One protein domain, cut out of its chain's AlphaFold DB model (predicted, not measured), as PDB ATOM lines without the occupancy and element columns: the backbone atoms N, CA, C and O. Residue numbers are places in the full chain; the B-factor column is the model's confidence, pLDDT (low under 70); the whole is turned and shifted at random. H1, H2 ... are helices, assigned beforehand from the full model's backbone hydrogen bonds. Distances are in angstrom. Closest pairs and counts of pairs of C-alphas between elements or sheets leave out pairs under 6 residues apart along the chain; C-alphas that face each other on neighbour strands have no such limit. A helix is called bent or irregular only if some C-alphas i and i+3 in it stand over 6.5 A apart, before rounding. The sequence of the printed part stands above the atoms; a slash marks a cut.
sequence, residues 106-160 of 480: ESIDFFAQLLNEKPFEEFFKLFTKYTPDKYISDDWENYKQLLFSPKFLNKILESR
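AT A GLANCE: This is residues 106 to 160 of the 480 residues of an uncharacterized protein of Cyclobacterium amurskyense (UniProt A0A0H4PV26). Three helices, H1, H2 and H4, run nearly along one line with their centres in a triangle, H2 and H4 both packing on H1 but staying apart from each other; H5 crosses one end of this group, where H1 and H4 end and H2 begins, and short H3 lies at the other end, between H2 and H4 along the chain. The printed part has 55 residues with five named helices, H1 to H5, and no named strand. It is all helix and compact, radius of gyration of the C-alphas 10.4 A, spanning 26 by 21 by 20 A.

IN THESE COORDINATES: H1, residues 106 to 117, begins at C-alpha 106 (198.220, 140.856, 237.511) and is 16.4 A long. H2 is residues 120 to 130, 15.2 A; H3 133 to 138; H4 140 to 147, only just irregular, C-alphas 142 and 145 being 6.7 A apart. H5, residues 150 to 159, 14.3 A, ends at C-alpha 159 (177.678, 147.161, 252.752).

HOW THE PARTS SIT: H1, the hub, forms a hairpin with H2, a shallow tilt of 20 degrees, closest C-alphas Leu 115 and Phe 123, 5.9 A. H1 touches H4, closest C-alphas Ala 112 and Leu 146, 6.1 A. H1 and H5 only just touch, only at their ends, with 3 pairs of C-alphas within 8 A, the closest Leu 115 and Phe 152, 7.3 A. H3 is close to but not clearly touching H4, C-alphas Ile 136 and Tyr 143 6.3 A apart. H2 and H4 are apart. Every O i to N i+4 pair is within hydrogen-bond range in H1, H2, H3 and H5, and 2 of 4 in H4.

THE WHOLE: The farthest C-alphas, Glu 106 and Glu 158, are 27.6 A apart. The printed part has no cut, the four links are tight, and no printed residue is under 70 in pLDDT.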
ATOM      1  N   GLU A 106     198.093 141.952 236.547       80.31
ATOM      2  CA  GLU A 106     198.220 140.856 237.511       80.31
ATOM      3  C   GLU A 106     197.550 141.172 238.866       80.31
ATOM      4  O   GLU A 106     196.864 140.309 239.408       80.31
ATOM      5  N   SER A 107     197.677 142.394 239.413       81.12
ATOM      6  CA  SER A 107     197.011 142.756 240.681       81.12
ATOM      7  C   SER A 107     195.494 142.802 240.526       81.12
ATOM      8  O   SER A 107     194.761 142.446 241.447       81.12
ATOM      9  N   ILE A 108     195.010 143.269 239.377       85.06
ATOM     10  CA  ILE A 108     193.576 143.422 239.117       85.06
ATOM     11  C   ILE A 108     192.932 142.061 238.892       85.06
ATOM     12  O   ILE A 108     191.894 141.784 239.490       85.06
ATOM     13  N   ASP A 109     193.587 141.192 238.123       87.00
ATOM     14  CA  ASP A 109     193.170 139.802 237.943       87.00
ATOM     15  C   ASP A 109     193.152 139.068 239.295       87.00
ATOM     16  O   ASP A 109     192.198 138.352 239.603       87.00
ATOM     17  N   PHE A 110     194.147 139.314 240.155       88.69
ATOM     18  CA  PHE A 110     194.174 138.781 241.517       88.69
ATOM     19  C   PHE A 110     193.005 139.290 242.374       88.69
ATOM     20  O   PHE A 110     192.331 138.501 243.037       88.69
ATOM     21  N   PHE A 111     192.696 140.590 242.342       90.81
ATOM     22  CA  PHE A 111     191.529 141.118 243.052       90.81
ATOM     23  C   PHE A 111     190.206 140.587 242.489       90.81
ATOM     24  O   PHE A 111     189.286 140.326 243.261       90.81
ATOM     25  N   ALA A 112     190.106 140.368 241.177       90.44
ATOM     26  CA  ALA A 112     188.937 139.750 240.560       90.44
ATOM     27  C   ALA A 112     188.753 138.289 241.012       90.44
ATOM     28  O   ALA A 112     187.627 137.863 241.270       90.44
ATOM     29  N   GLN A 113     189.842 137.531 241.167       91.62
ATOM     30  CA  GLN A 113     189.806 136.186 241.752       91.62
ATOM     31  C   GLN A 113     189.376 136.230 243.223       91.62
ATOM     32  O   GLN A 113     188.422 135.552 243.603       91.62
ATOM     33  N   LEU A 114     189.984 137.103 244.034       91.31
ATOM     34  CA  LEU A 114     189.631 137.245 245.450       91.31
ATOM     35  C   LEU A 114     188.173 137.653 245.666       91.31
ATOM     36  O   LEU A 114     187.524 137.130 246.573       91.31
ATOM     37  N   LEU A 115     187.643 138.552 244.832       93.56
ATOM     38  CA  LEU A 115     186.234 138.937 244.866       93.56
ATOM     39  C   LEU A 115     185.324 137.714 244.684       93.56
ATOM     40  O   LEU A 115     184.236 137.664 245.257       93.56
ATOM     41  N   ASN A 116     185.752 136.714 243.908       90.88
ATOM     42  CA  ASN A 116     185.000 135.486 243.675       90.88
ATOM     43  C   ASN A 116     185.152 134.457 244.801       90.88
ATOM     44  O   ASN A 116     184.154 133.837 245.167       90.88
ATOM     45  N   GLU A 117     186.345 134.330 245.375       91.88
ATOM     46  CA  GLU A 117     186.698 133.272 246.329       91.88
ATOM     47  C   GLU A 117     186.396 133.601 247.798       91.88
ATOM     48  O   GLU A 117     186.143 132.690 248.588       91.88
ATOM     49  N   LYS A 118     186.429 134.881 248.188       90.69
ATOM     50  CA  LYS A 118     186.334 135.305 249.597       90.69
ATOM     51  C   LYS A 118     185.000 135.984 249.926       90.69
ATOM     52  O   LYS A 118     184.333 136.517 249.033       90.69
ATOM     53  N   PRO A 119     184.611 136.026 251.217       91.94
ATOM     54  CA  PRO A 119     183.569 136.932 251.686       91.94
ATOM     55  C   PRO A 119     183.888 138.382 251.302       91.94
ATOM     56  O   PRO A 119     185.045 138.808 251.353       91.94
ATOM     57  N   PHE A 120     182.859 139.154 250.940       92.38
ATOM     58  CA  PHE A 120     183.056 140.506 250.409       92.38
ATOM     59  C   PHE A 120     183.790 141.428 251.386       92.38
ATOM     60  O   PHE A 120     184.647 142.190 250.962       92.38
ATOM     61  N   GLU A 121     183.511 141.339 252.688       91.62
ATOM     62  CA  GLU A 121     184.159 142.182 253.701       91.62
ATOM     63  C   GLU A 121     185.670 141.935 253.796       91.62
ATOM     64  O   GLU A 121     186.451 142.884 253.895       91.62
ATOM     65  N   GLU A 122     186.095 140.672 253.720       90.75
ATOM     66  CA  GLU A 122     187.512 140.301 253.723       90.75
ATOM     67  C   GLU A 122     188.209 140.798 252.458       90.75
ATOM     68  O   GLU A 122     189.256 141.450 252.539       90.75
ATOM     69  N   PHE A 123     187.592 140.554 251.296       93.38
ATOM     70  CA  PHE A 123     188.058 141.087 250.020       93.38
ATOM     71  C   PHE A 123     188.177 142.613 250.079       93.38
ATOM     72  O   PHE A 123     189.228 143.160 249.762       93.38
ATOM     73  N   PHE A 124     187.133 143.308 250.525       93.19
ATOM     74  CA  PHE A 124     187.059 144.761 250.491       93.19
ATOM     75  C   PHE A 124     188.060 145.407 251.456       93.19
ATOM     76  O   PHE A 124     188.686 146.421 251.132       93.19
ATOM     77  N   LYS A 125     188.291 144.791 252.621       90.62
ATOM     78  CA  LYS A 125     189.341 145.203 253.560       90.62
ATOM     79  C   LYS A 125     190.731 145.075 252.941       90.62
ATOM     80  O   LYS A 125     191.554 145.973 253.110       90.62
ATOM     81  N   LEU A 126     191.006 143.983 252.224       88.88
ATOM     82  CA  LEU A 126     192.275 143.806 251.510       88.88
ATOM     83  C   LEU A 126     192.393 144.795 250.346       88.88
ATOM     84  O   LEU A 126     193.401 145.491 250.234       88.88
ATOM     85  N   PHE A 127     191.350 144.912 249.532       90.31
ATOM     86  CA  PHE A 127     191.292 145.813 248.390       90.31
ATOM     87  C   PHE A 127     191.573 147.258 248.807       90.31
ATOM     88  O   PHE A 127     192.513 147.855 248.304       90.31
ATOM     89  N   THR A 128     190.870 147.797 249.804       89.75
ATOM     90  CA  THR A 128     191.076 149.185 250.269       89.75
ATOM     91  C   THR A 128     192.418 149.401 250.980       89.75
ATOM     92  O   THR A 128     193.031 150.459 250.836       89.75
ATOM     93  N   LYS A 129     192.939 148.396 251.702       86.62
ATOM     94  CA  LYS A 129     194.273 148.448 252.337       86.62
ATOM     95  C   LYS A 129     195.395 148.598 251.311       86.62
ATOM     96  O   LYS A 129     196.385 149.285 251.570       86.62
ATOM     97  N   TYR A 130     195.267 147.921 250.174       83.06
ATOM     98  CA  TYR A 130     196.312 147.856 249.157       83.06
ATOM     99  C   TYR A 130     196.062 148.802 247.981       83.06
ATOM    100  O   TYR A 130     197.033 149.257 247.371       83.06
ATOM    101  N   THR A 131     194.819 149.185 247.732       86.50
ATOM    102  CA  THR A 131     194.392 150.058 246.638       86.50
ATOM    103  C   THR A 131     193.642 151.285 247.179       86.50
ATOM    104  O   THR A 131     192.423 151.371 247.051       86.50
ATOM    105  N   PRO A 132     194.349 152.246 247.809       84.94
ATOM    106  CA  PRO A 132     193.754 153.525 248.199       84.94
ATOM    107  C   PRO A 132     193.077 154.265 247.039       84.94
ATOM    108  O   PRO A 132     193.524 154.171 245.895       84.94
ATOM    109  N   ASP A 133     192.079 155.089 247.353       87.19
ATOM    110  CA  ASP A 133     191.191 155.738 246.372       87.19
ATOM    111  C   ASP A 133     191.931 156.604 245.346       87.19
ATOM    112  O   ASP A 133     191.563 156.653 244.170       87.19
ATOM    113  N   LYS A 134     193.039 157.231 245.761       84.88
ATOM    114  CA  LYS A 134     193.916 157.981 244.855       84.88
ATOM    115  C   LYS A 134     194.440 157.108 243.710       84.88
ATOM    116  O   LYS A 134     194.482 157.563 242.578       84.88
ATOM    117  N   TYR A 135     194.792 155.854 243.978       84.38
ATOM    118  CA  TYR A 135     195.319 154.952 242.951       84.38
ATOM    119  C   TYR A 135     194.238 154.454 242.005       84.38
ATOM    120  O   TYR A 135     194.479 154.350 240.809       84.38
ATOM    121  N   ILE A 136     193.036 154.202 242.523       87.69
ATOM    122  CA  ILE A 136     191.874 153.900 241.680       87.69
ATOM    123  C   ILE A 136     191.599 155.088 240.751       87.69
ATOM    124  O   ILE A 136     191.330 154.904 239.571       87.69
ATOM    125  N   SER A 137     191.725 156.310 241.267       85.44
ATOM    126  CA  SER A 137     191.516 157.542 240.500       85.44
ATOM    127  C   SER A 137     192.584 157.797 239.434       85.44
ATOM    128  O   SER A 137     192.251 158.347 238.380       85.44
ATOM    129  N   ASP A 138     193.842 157.450 239.720       85.31
ATOM    130  CA  ASP A 138     194.982 157.604 238.809       85.31
ATOM    131  C   ASP A 138     194.953 156.539 237.687       85.31
ATOM    132  O   ASP A 138     195.282 156.854 236.546       85.31
ATOM    133  N   ASP A 139     194.484 155.319 237.983       85.88
ATOM    134  CA  ASP A 139     194.443 154.166 237.064       85.88
ATOM    135  C   ASP A 139     193.003 153.659 236.799       85.88
ATOM    136  O   ASP A 139     192.743 152.452 236.742       85.88
ATOM    137  N   TRP A 140     192.051 154.586 236.645       87.12
ATOM    138  CA  TRP A 140     190.605 154.309 236.581       87.12
ATOM    139  C   TRP A 140     190.216 153.202 235.596       87.12
ATOM    140  O   TRP A 140     189.538 152.248 235.975       87.12
ATOM    141  N   GLU A 141     190.693 153.290 234.352       86.88
ATOM    142  CA  GLU A 141     190.340 152.345 233.282       86.88
ATOM    143  C   GLU A 141     190.702 150.897 233.622       86.88
ATOM    144  O   GLU A 141     189.996 149.969 233.233       86.88
ATOM    145  N   ASN A 142     191.762 150.695 234.404       86.81
ATOM    146  CA  ASN A 142     192.189 149.363 234.796       86.81
ATOM    147  C   ASN A 142     191.279 148.786 235.898       86.81
ATOM    148  O   ASN A 142     190.911 147.612 235.853       86.81
ATOM    149  N   TYR A 143     190.877 149.601 236.880       88.56
ATOM    150  CA  TYR A 143     190.000 149.159 237.978       88.56
ATOM    151  C   TYR A 143     188.525 149.101 237.601       88.56
ATOM    152  O   TYR A 143     187.753 148.394 238.253       88.56
ATOM    153  N   LYS A 144     188.134 149.804 236.540       87.94
ATOM    154  CA  LYS A 144     186.764 149.869 236.045       87.94
ATOM    155  C   LYS A 144     186.136 148.484 235.897       87.94
ATOM    156  O   LYS A 144     185.059 148.254 236.426       87.94
ATOM    157  N   GLN A 145     186.820 147.527 235.270       87.38
ATOM    158  CA  GLN A 145     186.269 146.181 235.073       87.38
ATOM    159  C   GLN A 145     185.930 145.470 236.396       87.38
ATOM    160  O   GLN A 145     184.914 144.780 236.488       87.38
ATOM    161  N   LEU A 146     186.758 145.650 237.427       90.31
ATOM    162  CA  LEU A 146     186.529 145.072 238.750       90.31
ATOM    163  C   LEU A 146     185.364 145.770 239.463       90.31
ATOM    164  O   LEU A 146     184.457 145.099 239.956       90.31
ATOM    165  N   LEU A 147     185.383 147.107 239.493       90.31
ATOM    166  CA  LEU A 147     184.376 147.920 240.182       90.31
ATOM    167  C   LEU A 147     182.988 147.784 239.552       90.31
ATOM    168  O   LEU A 147     181.997 147.781 240.273       90.31
ATOM    169  N   PHE A 148     182.920 147.620 238.229       89.12
ATOM    170  CA  PHE A 148     181.675 147.422 237.484       89.12
ATOM    171  C   PHE A 148     181.248 145.955 237.384       89.12
ATOM    172  O   PHE A 148     180.249 145.640 236.737       89.12
ATOM    173  N   SER A 149     181.975 145.033 238.019       90.44
ATOM    174  CA  SER A 149     181.524 143.648 238.072       90.44
ATOM    175  C   SER A 149     180.216 143.554 238.881       90.44
ATOM    176  O   SER A 149     180.122 144.147 239.961       90.44
ATOM    177  N   PRO A 150     179.207 142.781 238.429       89.19
ATOM    178  CA  PRO A 150     177.924 142.678 239.133       89.19
ATOM    179  C   PRO A 150     178.071 142.257 240.600       89.19
ATOM    180  O   PRO A 150     177.364 142.752 241.474       89.19
ATOM    181  N   LYS A 151     179.037 141.374 240.892       90.31
ATOM    182  CA  LYS A 151     179.319 140.915 242.256       90.31
ATOM    183  C   LYS A 151     179.830 142.051 243.148       90.31
ATOM    184  O   LYS A 151     179.401 142.136 244.297       90.31
ATOM    185  N   PHE A 152     180.719 142.906 242.633       92.94
ATOM    186  CA  PHE A 152     181.211 144.064 243.378       92.94
ATOM    187  C   PHE A 152     180.082 145.061 243.625       92.94
ATOM    188  O   PHE A 152     179.841 145.420 244.774       92.94
ATOM    189  N   LEU A 153     179.361 145.452 242.568       89.62
ATOM    190  CA  LEU A 153     178.293 146.450 242.640       89.62
ATOM    191  C   LEU A 153     177.184 146.047 243.622       89.62
ATOM    192  O   LEU A 153     176.834 146.825 244.506       89.62
ATOM    193  N   ASN A 154     176.694 144.808 243.546       86.50
ATOM    194  CA  ASN A 154     175.639 144.343 244.450       86.50
ATOM    195  C   ASN A 154     176.089 144.382 245.918       86.50
ATOM    196  O   ASN A 154     175.354 144.835 246.790       86.50
ATOM    197  N   LYS A 155     177.323 143.949 246.203       90.19
ATOM    198  CA  LYS A 155     177.822 143.866 247.580       90.19
ATOM    199  C   LYS A 155     178.279 145.203 248.150       90.19
ATOM    200  O   LYS A 155     178.124 145.431 249.352       90.19
ATOM    201  N   ILE A 156     178.823 146.095 247.323       90.00
ATOM    202  CA  ILE A 156     179.235 147.418 247.789       90.00
ATOM    203  C   ILE A 156     178.023 148.281 248.122       90.00
ATOM    204  O   ILE A 156     178.054 148.986 249.121       90.00
ATOM    205  N   LEU A 157     176.932 148.171 247.363       82.94
ATOM    206  CA  LEU A 157     175.709 148.921 247.644       82.94
ATOM    207  C   LEU A 157     175.009 148.456 248.924       82.94
ATOM    208  O   LEU A 157     174.439 149.280 249.629       82.94
ATOM    209  N   GLU A 158     175.097 147.165 249.254       83.38
ATOM    210  CA  GLU A 158     174.593 146.620 250.523       83.38
ATOM    211  C   GLU A 158     175.441 147.062 251.727       83.38
ATOM    212  O   GLU A 158     174.906 147.421 252.771       83.38
ATOM    213  N   SER A 159     176.771 147.008 251.603       84.69
ATOM    214  CA  SER A 159     177.678 147.161 252.752       84.69
ATOM    215  C   SER A 159     178.221 148.578 252.945       84.69
ATOM    216  O   SER A 159     178.479 148.990 254.077       84.69
ATOM    217  N   ARG A 160     178.446 149.317 251.854       85.38
ATOM    218  CA  ARG A 160     179.025 150.670 251.828       85.38
ATOM    219  C   ARG A 160     178.464 151.481 250.646       85.38
ATOM    220  O   ARG A 160     179.215 151.799 249.719       85.38
TER     221      ARG A 160